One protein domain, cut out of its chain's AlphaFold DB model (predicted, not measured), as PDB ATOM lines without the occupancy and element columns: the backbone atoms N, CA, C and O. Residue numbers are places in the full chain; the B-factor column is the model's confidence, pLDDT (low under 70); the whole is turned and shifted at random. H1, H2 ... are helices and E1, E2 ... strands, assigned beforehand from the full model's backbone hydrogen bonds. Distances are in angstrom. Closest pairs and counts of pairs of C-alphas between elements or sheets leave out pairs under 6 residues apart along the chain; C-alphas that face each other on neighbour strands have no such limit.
ATOM      1  N   CYS A  54     390.091 107.622 191.332       84.94
ATOM      2  CA  CYS A  54     389.560 106.651 192.276       84.94
ATOM      3  C   CYS A  54     390.649 105.622 192.578       84.94
ATOM      4  O   CYS A  54     391.081 104.924 191.669       84.94
ATOM      5  N   ARG A  55     391.088 105.503 193.833       82.56
ATOM      6  CA  ARG A  55     392.114 104.526 194.233       82.56
ATOM      7  C   ARG A  55     391.754 103.090 193.839       82.56
ATOM      8  O   ARG A  55     392.640 102.308 193.522       82.56
ATOM      9  N   GLU A  56     390.463 102.772 193.849       84.88
ATOM     10  CA  GLU A  56     389.990 101.387 193.795       84.88
ATOM     11  C   GLU A  56     389.793 100.860 192.373       84.88
ATOM     12  O   GLU A  56     389.988  99.677 192.122       84.88
ATOM     13  N   CYS A  57     389.416 101.724 191.427       78.94
ATOM     14  CA  CYS A  57     389.232 101.341 190.019       78.94
ATOM     15  C   CYS A  57     390.038 102.204 189.038       78.94
ATOM     16  O   CYS A  57     389.819 102.132 187.831       78.94
ATOM     17  N   GLY A  58     390.887 103.093 189.566       76.44
ATOM     18  CA  GLY A  58     391.788 104.010 188.857       76.44
ATOM     19  C   GLY A  58     391.152 104.936 187.811       76.44
ATOM     20  O   GLY A  58     391.855 105.623 187.058       76.44
ATOM     21  N   LEU A  59     389.815 105.047 187.821       83.50
ATOM     22  CA  LEU A  59     389.080 106.011 187.012       83.50
ATOM     23  C   LEU A  59     389.657 107.414 187.214       83.50
ATOM     24  O   LEU A  59     389.666 107.940 188.331       83.50
ATOM     25  N   CYS A  60     390.082 108.031 186.114       80.12
ATOM     26  CA  CYS A  60     390.559 109.403 186.106       80.12
ATOM     27  C   CYS A  60     389.376 110.362 186.023       80.12
ATOM     28  O   CYS A  60     388.638 110.350 185.034       80.12
ATOM     29  N   VAL A  61     389.227 111.243 187.012       77.56
ATOM     30  CA  VAL A  61     388.278 112.352 186.912       77.56
ATOM     31  C   VAL A  61     388.952 113.570 186.267       77.56
ATOM     32  O   VAL A  61     390.096 113.894 186.593       77.56
ATOM     33  N   PRO A  62     388.270 114.243 185.326       64.88
ATOM     34  CA  PRO A  62     388.880 115.265 184.476       64.88
ATOM     35  C   PRO A  62     389.231 116.577 185.193       64.88
ATOM     36  O   PRO A  62     389.939 117.385 184.600       64.88
ATOM     37  N   ASP A  63     388.787 116.793 186.440       61.12
ATOM     38  CA  ASP A  63     388.915 118.089 187.124       61.12
ATOM     39  C   ASP A  63     389.418 117.996 188.578       61.12
ATOM     40  O   ASP A  63     389.181 116.995 189.267       61.12
ATOM     41  N   ARG A  64     390.137 119.034 189.033       57.28
ATOM     42  CA  ARG A  64     390.953 119.051 190.268       57.28
ATOM     43  C   ARG A  64     390.161 118.754 191.555       57.28
ATOM     44  O   ARG A  64     389.152 119.394 191.812       57.28
ATOM     45  N   ILE A  65     390.740 117.878 192.394       54.50
ATOM     46  CA  ILE A  65     390.770 117.734 193.882       54.50
ATOM     47  C   ILE A  65     389.452 117.840 194.695       54.50
ATOM     48  O   ILE A  65     389.308 117.127 195.683       54.50
ATOM     49  N   LYS A  66     388.461 118.642 194.303       58.25
ATOM     50  CA  LYS A  66     387.132 118.740 194.934       58.25
ATOM     51  C   LYS A  66     386.058 118.454 193.893       58.25
ATOM     52  O   LYS A  66     385.301 119.338 193.506       58.25
ATOM     53  N   ASN A  67     386.072 117.242 193.347       68.81
ATOM     54  CA  ASN A  67     385.304 116.965 192.144       68.81
ATOM     55  C   ASN A  67     383.962 116.274 192.462       68.81
ATOM     56  O   ASN A  67     383.978 115.118 192.900       68.81
ATOM     57  N   PRO A  68     382.805 116.908 192.186       81.06
ATOM     58  CA  PRO A  68     381.504 116.247 192.280       81.06
ATOM     59  C   PRO A  68     381.413 115.003 191.382       81.06
ATOM     60  O   PRO A  68     380.702 114.059 191.719       81.06
ATOM     61  N   HIS A  69     382.182 114.934 190.290       84.25
ATOM     62  CA  HIS A  69     382.269 113.735 189.453       84.25
ATOM     63  C   HIS A  69     382.903 112.548 190.182       84.25
ATOM     64  O   HIS A  69     382.460 111.418 189.979       84.25
ATOM     65  N   PHE A  70     383.903 112.779 191.044       87.44
ATOM     66  CA  PHE A  70     384.485 111.701 191.848       87.44
ATOM     67  C   PHE A  70     383.478 111.198 192.876       87.44
ATOM     68  O   PHE A  70     383.241 109.997 192.944       87.44
ATOM     69  N   LEU A  71     382.843 112.105 193.623       88.38
ATOM     70  CA  LEU A  71     381.837 111.734 194.618       88.38
ATOM     71  C   LEU A  71     380.676 110.967 193.981       88.38
ATOM     72  O   LEU A  71     380.310 109.899 194.463       88.38
ATOM     73  N   GLN A  72     380.170 111.442 192.842       89.06
ATOM     74  CA  GLN A  72     379.119 110.756 192.097       89.06
ATOM     75  C   GLN A  72     379.557 109.359 191.636       89.06
ATOM     76  O   GLN A  72     378.781 108.406 191.719       89.06
ATOM     77  N   HIS A  73     380.782 109.227 191.124       90.19
ATOM     78  CA  HIS A  73     381.340 107.931 190.753       90.19
ATOM     79  C   HIS A  73     381.436 107.001 191.969       90.19
ATOM     80  O   HIS A  73     380.942 105.873 191.917       90.19
ATOM     81  N   PHE A  74     382.030 107.485 193.061       90.62
ATOM     82  CA  PHE A  74     382.304 106.697 194.253       90.62
ATOM     83  C   PHE A  74     381.007 106.241 194.926       90.62
ATOM     84  O   PHE A  74     380.853 105.057 195.208       90.62
ATOM     85  N   GLN A  75     380.022 107.131 195.063       89.69
ATOM     86  CA  GLN A  75     378.696 106.795 195.587       89.69
ATOM     87  C   GLN A  75     377.987 105.726 194.745       89.69
ATOM     88  O   GLN A  75     377.361 104.829 195.299       89.69
ATOM     89  N   LYS A  76     378.097 105.787 193.411       91.06
ATOM     90  CA  LYS A  76     377.446 104.822 192.506       91.06
ATOM     91  C   LYS A  76     378.126 103.455 192.463       91.06
ATOM     92  O   LYS A  76     377.464 102.473 192.139       91.06
ATOM     93  N   ARG A  77     379.445 103.394 192.664       91.12
ATOM     94  CA  ARG A  77     380.249 102.181 192.420       91.12
ATOM     95  C   ARG A  77     380.771 101.515 193.684       91.12
ATOM     96  O   ARG A  77     380.950 100.304 193.687       91.12
ATOM     97  N   HIS A  78     381.029 102.298 194.720       92.75
ATOM     98  CA  HIS A  78     381.759 101.867 195.909       92.75
ATOM     99  C   HIS A  78     380.990 102.149 197.202       92.75
ATOM    100  O   HIS A  78     381.497 101.868 198.288       92.75
ATOM    101  N   MET A  79     379.763 102.668 197.109       91.19
ATOM    102  CA  MET A  79     378.896 102.869 198.262       91.19
ATOM    103  C   MET A  79     377.510 102.274 198.052       91.19
ATOM    104  O   MET A  79     377.042 102.093 196.931       91.19
ATOM    105  N   GLN A  80     376.844 102.010 199.170       93.19
ATOM    106  CA  GLN A  80     375.471 101.539 199.209       93.19
ATOM    107  C   GLN A  80     374.686 102.328 200.256       93.19
ATOM    108  O   GLN A  80     375.114 102.445 201.404       93.19
ATOM    109  N   CYS A  81     373.523 102.852 199.868       89.06
ATOM    110  CA  CYS A  81     372.576 103.422 200.819       89.06
ATOM    111  C   CYS A  81     371.818 102.283 201.513       89.06
ATOM    112  O   CYS A  81     371.279 101.385 200.863       89.06
ATOM    113  N   THR A  82     371.826 102.300 202.838       83.44
ATOM    114  CA  THR A  82     371.120 101.344 203.693       83.44
ATOM    115  C   THR A  82     369.671 101.780 203.910       83.44
ATOM    116  O   THR A  82     369.301 102.923 203.641       83.44
ATOM    117  N   VAL A  83     368.853 100.872 204.443       81.19
ATOM    118  CA  VAL A  83     367.423 101.110 204.714       81.19
ATOM    119  C   VAL A  83     367.196 102.272 205.696       81.19
ATOM    120  O   VAL A  83     366.181 102.951 205.627       81.19
ATOM    121  N   GLU A  84     368.168 102.553 206.566       84.44
ATOM    122  CA  GLU A  84     368.124 103.629 207.568       84.44
ATOM    123  C   GLU A  84     368.674 104.975 207.053       84.44
ATOM    124  O   GLU A  84     369.071 105.826 207.847       84.44
ATOM    125  N   HIS A  85     368.777 105.167 205.733       82.75
ATOM    126  CA  HIS A  85     369.376 106.358 205.107       82.75
ATOM    127  C   HIS A  85     370.849 106.619 205.478       82.75
ATOM    128  O   HIS A  85     371.364 107.726 205.297       82.75
ATOM    129  N   LYS A  86     371.556 105.595 205.965       88.25
ATOM    130  CA  LYS A  86     373.009 105.628 206.185       88.25
ATOM    131  C   LYS A  86     373.737 105.108 204.956       88.25
ATOM    132  O   LYS A  86     373.220 104.238 204.256       88.25
ATOM    133  N   TRP A  87     374.954 105.573 204.727       90.81
ATOM    134  CA  TRP A  87     375.794 105.107 203.630       90.81
ATOM    135  C   TRP A  87     376.839 104.119 204.125       90.81
ATOM    136  O   TRP A  87     377.552 104.402 205.079       90.81
ATOM    137  N   ARG A  88     376.971 102.980 203.450       93.31
ATOM    138  CA  ARG A  88     378.036 102.000 203.674       93.31
ATOM    139  C   ARG A  88     379.076 102.127 202.570       93.31
ATOM    140  O   ARG A  88     378.720 102.089 201.393       93.31
ATOM    141  N   CYS A  89     380.346 102.260 202.936       93.44
ATOM    142  CA  CYS A  89     381.454 102.098 201.998       93.44
ATOM    143  C   CYS A  89     381.706 100.602 201.789       93.44
ATOM    144  O   CYS A  89     381.971  99.891 202.751       93.44
ATOM    145  N   LEU A  90     381.645 100.125 200.546       92.25
ATOM    146  CA  LEU A  90     381.833  98.708 200.207       92.25
ATOM    147  C   LEU A  90     383.305  98.265 200.268       92.25
ATOM    148  O   LEU A  90     383.588  97.078 200.169       92.25
ATOM    149  N   ILE A  91     384.231  99.218 200.418       91.75
ATOM    150  CA  ILE A  91     385.681  98.984 200.450       91.75
ATOM    151  C   ILE A  91     386.188  98.925 201.893       91.75
ATOM    152  O   ILE A  91     386.849  97.972 202.285       91.75
ATOM    153  N   CYS A  92     385.854  99.941 202.694       90.12
ATOM    154  CA  CYS A  92     386.249 100.026 204.106       90.12
ATOM    155  C   CYS A  92     385.271  99.325 205.059       90.12
ATOM    156  O   CYS A  92     385.495  99.322 206.265       90.12
ATOM    157  N   ASP A  93     384.143  98.847 204.540       90.75
ATOM    158  CA  ASP A  93     383.030  98.281 205.302       90.75
ATOM    159  C   ASP A  93     382.497  99.166 206.449       90.75
ATOM    160  O   ASP A  93     381.983  98.703 207.465       90.75
ATOM    161  N   THR A  94     382.640 100.484 206.308       89.50
ATOM    162  CA  THR A  94     382.269 101.460 207.342       89.50
ATOM    163  C   THR A  94     380.944 102.138 206.994       89.50
ATOM    164  O   THR A  94     380.664 102.397 205.819       89.50
ATOM    165  N   ILE A  95     380.132 102.435 208.014       91.06
ATOM    166  CA  ILE A  95     378.820 103.081 207.881       91.06
ATOM    167  C   ILE A  95     378.905 104.545 208.325       91.06
ATOM    168  O   ILE A  95     379.470 104.856 209.371       91.06
ATOM    169  N   PHE A  96     378.302 105.432 207.540       88.25
ATOM    170  CA  PHE A  96     378.352 106.883 207.691       88.25
ATOM    171  C   PHE A  96     376.955 107.503 207.607       88.25
ATOM    172  O   PHE A  96     376.063 106.986 206.929       88.25
ATOM    173  N   LEU A  97     376.783 108.666 208.238       85.12
ATOM    174  CA  LEU A  97     375.696 109.590 207.905       85.12
ATOM    175  C   LEU A  97     376.019 110.299 206.575       85.12
ATOM    176  O   LEU A  97     377.174 110.325 206.147       85.12
ATOM    177  N   SER A  98     375.011 110.860 205.898       71.19
ATOM    178  CA  SER A  98     375.143 111.391 204.526       71.19
ATOM    179  C   SER A  98     376.324 112.349 204.321       71.19
ATOM    180  O   SER A  98     377.076 112.170 203.368       71.19
ATOM    181  N   GLY A  99     376.539 113.311 205.226       74.00
ATOM    182  CA  GLY A  99     377.641 114.278 205.120       74.00
ATOM    183  C   GLY A  99     379.035 113.693 205.390       74.00
ATOM    184  O   GLY A  99     380.023 114.165 204.832       74.00
ATOM    185  N   ASP A 100     379.132 112.638 206.200       86.00
ATOM    186  CA  ASP A 100     380.418 112.017 206.547       86.00
ATOM    187  C   ASP A 100     380.930 111.081 205.444       86.00
ATOM    188  O   ASP A 100     382.139 110.886 205.301       86.00
ATOM    189  N   ALA A 101     380.018 110.538 204.635       85.69
ATOM    190  CA  ALA A 101     380.326 109.668 203.505       85.69
ATOM    191  C   ALA A 101     381.184 110.361 202.435       85.69
ATOM    192  O   ALA A 101     382.134 109.772 201.920       85.69
ATOM    193  N   GLU A 102     380.865 111.615 202.110       87.19
ATOM    194  CA  GLU A 102     381.599 112.381 201.099       87.19
ATOM    195  C   GLU A 102     383.017 112.705 201.565       87.19
ATOM    196  O   GLU A 102     383.981 112.491 200.825       87.19
ATOM    197  N   ARG A 103     383.153 113.153 202.820       87.81
ATOM    198  CA  ARG A 103     384.460 113.400 203.435       87.81
ATOM    199  C   ARG A 103     385.301 112.126 203.450       87.81
ATOM    200  O   ARG A 103     386.446 112.153 203.014       87.81
ATOM    201  N   HIS A 104     384.713 111.003 203.867       90.31
ATOM    202  CA  HIS A 104     385.376 109.701 203.839       90.31
ATOM    203  C   HIS A 104     385.881 109.333 202.436       90.31
ATOM    204  O   HIS A 104     387.046 108.965 202.285       90.31
ATOM    205  N   ALA A 105     385.038 109.464 201.406       89.19
ATOM    206  CA  ALA A 105     385.412 109.146 200.030       89.19
ATOM    207  C   ALA A 105     386.618 109.975 199.556       89.19
ATOM    208  O   ALA A 105     387.564 109.425 198.992       89.19
ATOM    209  N   VAL A 106     386.611 111.287 199.807       87.31
ATOM    210  CA  VAL A 106     387.696 112.183 199.379       87.31
ATOM    211  C   VAL A 106     388.980 111.933 200.168       87.31
ATOM    212  O   VAL A 106     390.045 111.836 199.572       87.31
ATOM    213  N   GLU A 107     388.910 111.795 201.489       86.25
ATOM    214  CA  GLU A 107     390.114 111.676 202.323       86.25
ATOM    215  C   GLU A 107     390.791 110.303 202.227       86.25
ATOM    216  O   GLU A 107     392.000 110.200 202.427       86.25
ATOM    217  N   ARG A 108     390.033 109.233 201.950       86.75
ATOM    218  CA  ARG A 108     390.550 107.850 201.974       86.75
ATOM    219  C   ARG A 108     390.725 107.222 200.595       86.75
ATOM    220  O   ARG A 108     391.573 106.340 200.450       86.75
ATOM    221  N   HIS A 109     389.921 107.632 199.613       87.94
ATOM    222  CA  HIS A 109     389.806 106.927 198.332       87.94
ATOM    223  C   HIS A 109     390.104 107.790 197.103       87.94
ATOM    224  O   HIS A 109     390.276 107.242 196.011       87.94
ATOM    225  N   LEU A 110     390.198 109.115 197.254       84.00
ATOM    226  CA  LEU A 110     390.696 109.990 196.201       84.00
ATOM    227  C   LEU A 110     392.216 110.082 196.293       84.00
ATOM    228  O   LEU A 110     392.764 110.496 197.312       84.00
ATOM    229  N   VAL A 111     392.901 109.746 195.206       80.06
ATOM    230  CA  VAL A 111     394.353 109.926 195.103       80.06
ATOM    231  C   VAL A 111     394.686 110.832 193.930       80.06
ATOM    232  O   VAL A 111     393.944 110.905 192.952       80.06
ATOM    233  N   VAL A 112     395.803 111.547 194.024       75.56
ATOM    234  CA  VAL A 112     396.355 112.297 192.894       75.56
ATOM    235  C   VAL A 112     397.387 111.410 192.221       75.56
ATOM    236  O   VAL A 112     398.338 110.979 192.869       75.56
ATOM    237  N   GLY A 113     397.209 111.130 190.934       67.69
ATOM    238  CA  GLY A 113     398.176 110.359 190.165       67.69
ATOM    239  C   GLY A 113     398.596 111.035 188.871       67.69
ATOM    240  O   GLY A 113     397.995 112.006 188.407       67.69
ATOM    241  N   VAL A 114     399.675 110.503 188.310       65.69
ATOM    242  CA  VAL A 114     400.316 110.977 187.088       65.69
ATOM    243  C   VAL A 114     399.895 110.090 185.933       65.69
ATOM    244  O   VAL A 114     400.010 108.870 186.010       65.69
ATOM    245  N   LYS A 115     399.469 110.704 184.832       62.59
ATOM    246  CA  LYS A 115     399.068 109.971 183.635       62.59
ATOM    247  C   LYS A 115     399.924 110.370 182.447       62.59
ATOM    248  O   LYS A 115     400.075 111.552 182.137       62.59
ATOM    249  N   THR A 116     400.432 109.366 181.744       62.16
ATOM    250  CA  THR A 116     401.284 109.550 180.562       62.16
ATOM    251  C   THR A 116     400.473 109.820 179.291       62.16
ATOM    252  O   THR A 116     400.933 110.541 178.412       62.16
ATOM    253  N   ASN A 117     399.232 109.315 179.195       68.19
ATOM    254  CA  ASN A 117     398.328 109.560 178.064       68.19
ATOM    255  C   ASN A 117     397.064 110.324 178.485       68.19
ATOM    256  O   ASN A 117     396.145 109.763 179.079       68.19
ATOM    257  N   ARG A 118     396.954 111.591 178.076       67.12
ATOM    258  CA  ARG A 118     395.838 112.482 178.443       67.12
ATOM    259  C   ARG A 118     394.457 111.967 178.023       67.12
ATOM    260  O   ARG A 118     393.498 112.213 178.745       67.12
ATOM    261  N   LYS A 119     394.352 111.198 176.936       72.19
ATOM    262  CA  LYS A 119     393.068 110.739 176.372       72.19
ATOM    263  C   LYS A 119     392.486 109.485 177.035       72.19
ATOM    264  O   LYS A 119     391.332 109.163 176.783       72.19
ATOM    265  N   SER A 120     393.257 108.760 177.850       70.38
ATOM    266  CA  SER A 120     392.766 107.524 178.485       70.38
ATOM    267  C   SER A 120     391.698 107.818 179.552       70.38
ATOM    268  O   SER A 120     391.716 108.869 180.175       70.38
ATOM    269  N   THR A 121     390.755 106.924 179.811       70.00
ATOM    270  CA  THR A 121     389.805 107.101 180.933       70.00
ATOM    271  C   THR A 121     390.387 106.601 182.263       70.00
ATOM    272  O   THR A 121     389.943 107.010 183.332       70.00
ATOM    273  N   TYR A 122     391.423 105.766 182.181       65.69
ATOM    274  CA  TYR A 122     392.082 105.076 183.293       65.69
ATOM    275  C   TYR A 122     393.565 105.451 183.350       65.69
ATOM    276  O   TYR A 122     394.140 105.842 182.319       65.69
ATOM    277  N   CYS A 123     394.159 105.386 184.543       59.72
ATOM    278  CA  CYS A 123     395.502 105.915 184.782       59.72
ATOM    279  C   CYS A 123     396.587 104.978 184.242       59.72
ATOM    280  O   CYS A 123     397.557 105.432 183.629       59.72
ATOM    281  N   LEU A 124     396.385 103.668 184.388       55.78
ATOM    282  CA  LEU A 124     397.294 102.629 183.941       55.78
ATOM    283  C   LEU A 124     396.534 101.629 183.059       55.78
ATOM    284  O   LEU A 124     395.454 101.139 183.376       55.78
ATOM    285  N   LYS A 125     397.126 101.270 181.916       49.62
ATOM    286  CA  LYS A 125     396.815  99.971 181.316       49.62
ATOM    287  C   LYS A 125     397.667  98.961 182.059       49.62
ATOM    288  O   LYS A 125     398.886  98.959 181.899       49.62
ATOM    289  N   ILE A 126     397.035  98.153 182.898       50.72
ATOM    290  CA  ILE A 126     397.735  97.114 183.639       50.72
ATOM    291  C   ILE A 126     398.274  96.106 182.624       50.72
ATOM    292  O   ILE A 126     397.514  95.462 181.904       50.72
ATOM    293  N   SER A 127     399.599  96.003 182.530       52.59
ATOM    294  CA  SER A 127     400.231  94.895 181.819       52.59
ATOM    295  C   SER A 127     399.995  93.633 182.640       52.59
ATOM    296  O   SER A 127     400.527  93.506 183.745       52.59
ATOM    297  N   GLU A 128     399.191  92.716 182.102       53.06
ATOM    298  CA  GLU A 128     398.865  91.434 182.738       53.06
ATOM    299  C   GLU A 128     400.136  90.692 183.170       53.06
ATOM    300  O   GLU A 128     400.214  90.165 184.276       53.06
ATOM    301  N   VAL A 129     401.172  90.735 182.328       54.00
ATOM    302  CA  VAL A 129     402.464  90.088 182.576       54.00
ATOM    303  C   VAL A 129     403.174  90.690 183.792       54.00
ATOM    304  O   VAL A 129     403.638  89.946 184.653       54.00
ATOM    305  N   LEU A 130     403.236  92.023 183.896       47.88
ATOM    306  CA  LEU A 130     403.915  92.704 185.008       47.88
ATOM    307  C   LEU A 130     403.180  92.511 186.335       47.88
ATOM    308  O   LEU A 130     403.816  92.295 187.362       47.88
ATOM    309  N   MET A 131     401.849  92.559 186.326       54.88
ATOM    310  CA  MET A 131     401.074  92.367 187.550       54.88
ATOM    311  C   MET A 131     400.944  90.903 187.957       54.88
ATOM    312  O   MET A 131     400.993  90.633 189.151       54.88
ATOM    313  N   ARG A 132     400.900  89.944 187.024       50.78
ATOM    314  CA  ARG A 132     401.030  88.519 187.369       50.78
ATOM    315  C   ARG A 132     402.398  88.226 187.985       50.78
ATOM    316  O   ARG A 132     402.466  87.497 188.967       50.78
ATOM    317  N   ALA A 133     403.468  88.811 187.445       49.28
ATOM    318  CA  ALA A 133     404.807  88.668 188.014       49.28
ATOM    319  C   ALA A 133     404.909  89.246 189.438       49.28
ATOM    320  O   ALA A 133     405.656  88.715 190.252       49.28
ATOM    321  N   PHE A 134     404.149  90.304 189.747       50.78
ATOM    322  CA  PHE A 134     404.164  90.956 191.058       50.78
ATOM    323  C   PHE A 134     403.214  90.309 192.083       50.78
ATOM    324  O   PHE A 134     403.580  90.142 193.242       50.78
ATOM    325  N   LEU A 135     401.995  89.948 191.671       52.81
ATOM    326  CA  LEU A 135     400.937  89.413 192.540       52.81
ATOM    327  C   LEU A 135     400.967  87.882 192.657       52.81
ATOM    328  O   LEU A 135     400.415  87.328 193.601       52.81
ATOM    329  N   GLY A 136     401.585  87.188 191.697       60.81
ATOM    330  CA  GLY A 136     401.663  85.727 191.668       60.81
ATOM    331  C   GLY A 136     400.389  85.015 191.188       60.81
ATOM    332  O   GLY A 136     400.358  83.787 191.185       60.81
ATOM    333  N   TYR A 137     399.352  85.743 190.754       58.59
ATOM    334  CA  TYR A 137     398.119  85.169 190.199       58.59
ATOM    335  C   TYR A 137     397.588  85.956 188.982       58.59
ATOM    336  O   TYR A 137     397.976  87.111 188.778       58.59
ATOM    337  N   PRO A 138     396.746  85.338 188.123       52.03
ATOM    338  CA  PRO A 138     396.114  86.002 186.982       52.03
ATOM    339  C   PRO A 138     395.196  87.137 187.429       52.03
ATOM    340  O   PRO A 138     394.445  86.990 188.390       52.03
ATOM    341  N   ILE A 139     395.225  88.248 186.704       54.22
ATOM    342  CA  ILE A 139     394.316  89.364 186.953       54.22
ATOM    343  C   ILE A 139     392.973  89.062 186.268       54.22
ATOM    344  O   ILE A 139     393.000  88.565 185.143       54.22
ATOM    345  N   PRO A 140     391.820  89.363 186.893       54.56
ATOM    346  CA  PRO A 140     390.521  89.301 186.223       54.56
ATOM    347  C   PRO A 140     390.490  90.140 184.936       54.56
ATOM    348  O   PRO A 140     391.026  91.250 184.913       54.56
ATOM    349  N   ASP A 141     389.833  89.635 183.888       48.28
ATOM    350  CA  ASP A 141     389.777  90.260 182.551       48.28
ATOM    351  C   ASP A 141     389.188  91.687 182.553       48.28
ATOM    352  O   ASP A 141     389.377  92.468 181.616       48.28
ATOM    353  N   ASP A 142     388.462  92.049 183.608       46.12
ATOM    354  CA  ASP A 142     387.811  93.339 183.798       46.12
ATOM    355  C   ASP A 142     388.563  94.288 184.746       46.12
ATOM    356  O   ASP A 142     388.110  95.419 184.956       46.12
ATOM    357  N   ALA A 143     389.723  93.886 185.274       41.06
ATOM    358  CA  ALA A 143     390.508  94.720 186.170       41.06
ATOM    359  C   ALA A 143     391.064  95.953 185.445       41.06
ATOM    360  O   ALA A 143     391.882  95.874 184.525       41.06
ATOM    361  N   LYS A 144     390.624  97.127 185.893       45.62
ATOM    362  CA  LYS A 144     391.083  98.433 185.416       45.62
ATOM    363  C   LYS A 144     391.520  99.249 186.629       45.62
ATOM    364  O   LYS A 144     390.778  99.311 187.607       45.62
ATOM    365  N   ILE A 145     392.717  99.837 186.549       46.78
ATOM    366  CA  ILE A 145     393.193 100.914 187.429       46.78
ATOM    367  C   ILE A 145     393.584 102.088 186.528       46.78
ATOM    368  O   ILE A 145     394.728 102.141 186.043       46.78
TER     369      ILE A 145
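What this domain is: This is residues 54 to 145 of the 145 residues of an uncharacterized protein of Gongylonema pulchrum (UniProt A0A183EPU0). Two helices, H1 and H2, cross at about a right angle beside a small two-stranded hairpin, E1 and E2, and together they make a cluster at one end. From there strand E3 and a long link lead away to a lone short helix, H3, at the other end, after which the last residues, 136 to 145, fold back. The printed part has 92 residues with three named helices and three named strands, in the order H1, E1, E2, H2, E3, H3; E1 and E2 form an antiparallel sheet. The class is mixed, helices and strands, with under half of the residues in named elements. The whole is only just loose, close to compact, with a radius of gyration of the C-alphas of 15.0 A and spans of 44 by 30 by 18 A.

Where its parts are: Residues 54 to 67 hold no named element. H1, residues 68 to 78, begins at C-alpha 68 (381.504, 116.247, 192.280) and is 14.8 A long. E1 is residues 79 to 81 and E2 residues 87 to 89. H2, residues 98 to 109, measures 16.5 A, and E3, residues 110 to 115, 15.1 A. H3, residues 128 to 135, ends at C-alpha 135 (400.937, 89.413, 192.540).

How they stand to each other: H1 and H2 touch, H2 with residues 102 to 106 alone; the closest C-alphas, of Leu 71 and Glu 102, are 6.5 A apart. Their lines are about perpendicular, at 90 degrees. The hairpin E1 and E2 is antiparallel, at 157 degrees, with N 80 and O 88 within hydrogen-bond range at 2.9 A. The closest C-alphas of E2 and H2, of Trp 87 and Ser 98, are 6.4 A apart. E3 pairs with no named strand; H2 and E3 meet only through their link. H3 is apart from H1, H2 and E3. Every O i to N i+4 pair is within hydrogen-bond range in H1 and H3, and 6 of 8 in H2.

The domain as a whole: The C-alphas farthest apart, of Glu 84 and Val 129, are 44.6 A apart. The printed part has no cut. The link from E3 to H3, 12 residues, is long. The mean pLDDT of the printed part is 73.9; residues 62 to 67, 113 to 118 and 122 to 145 are under 70.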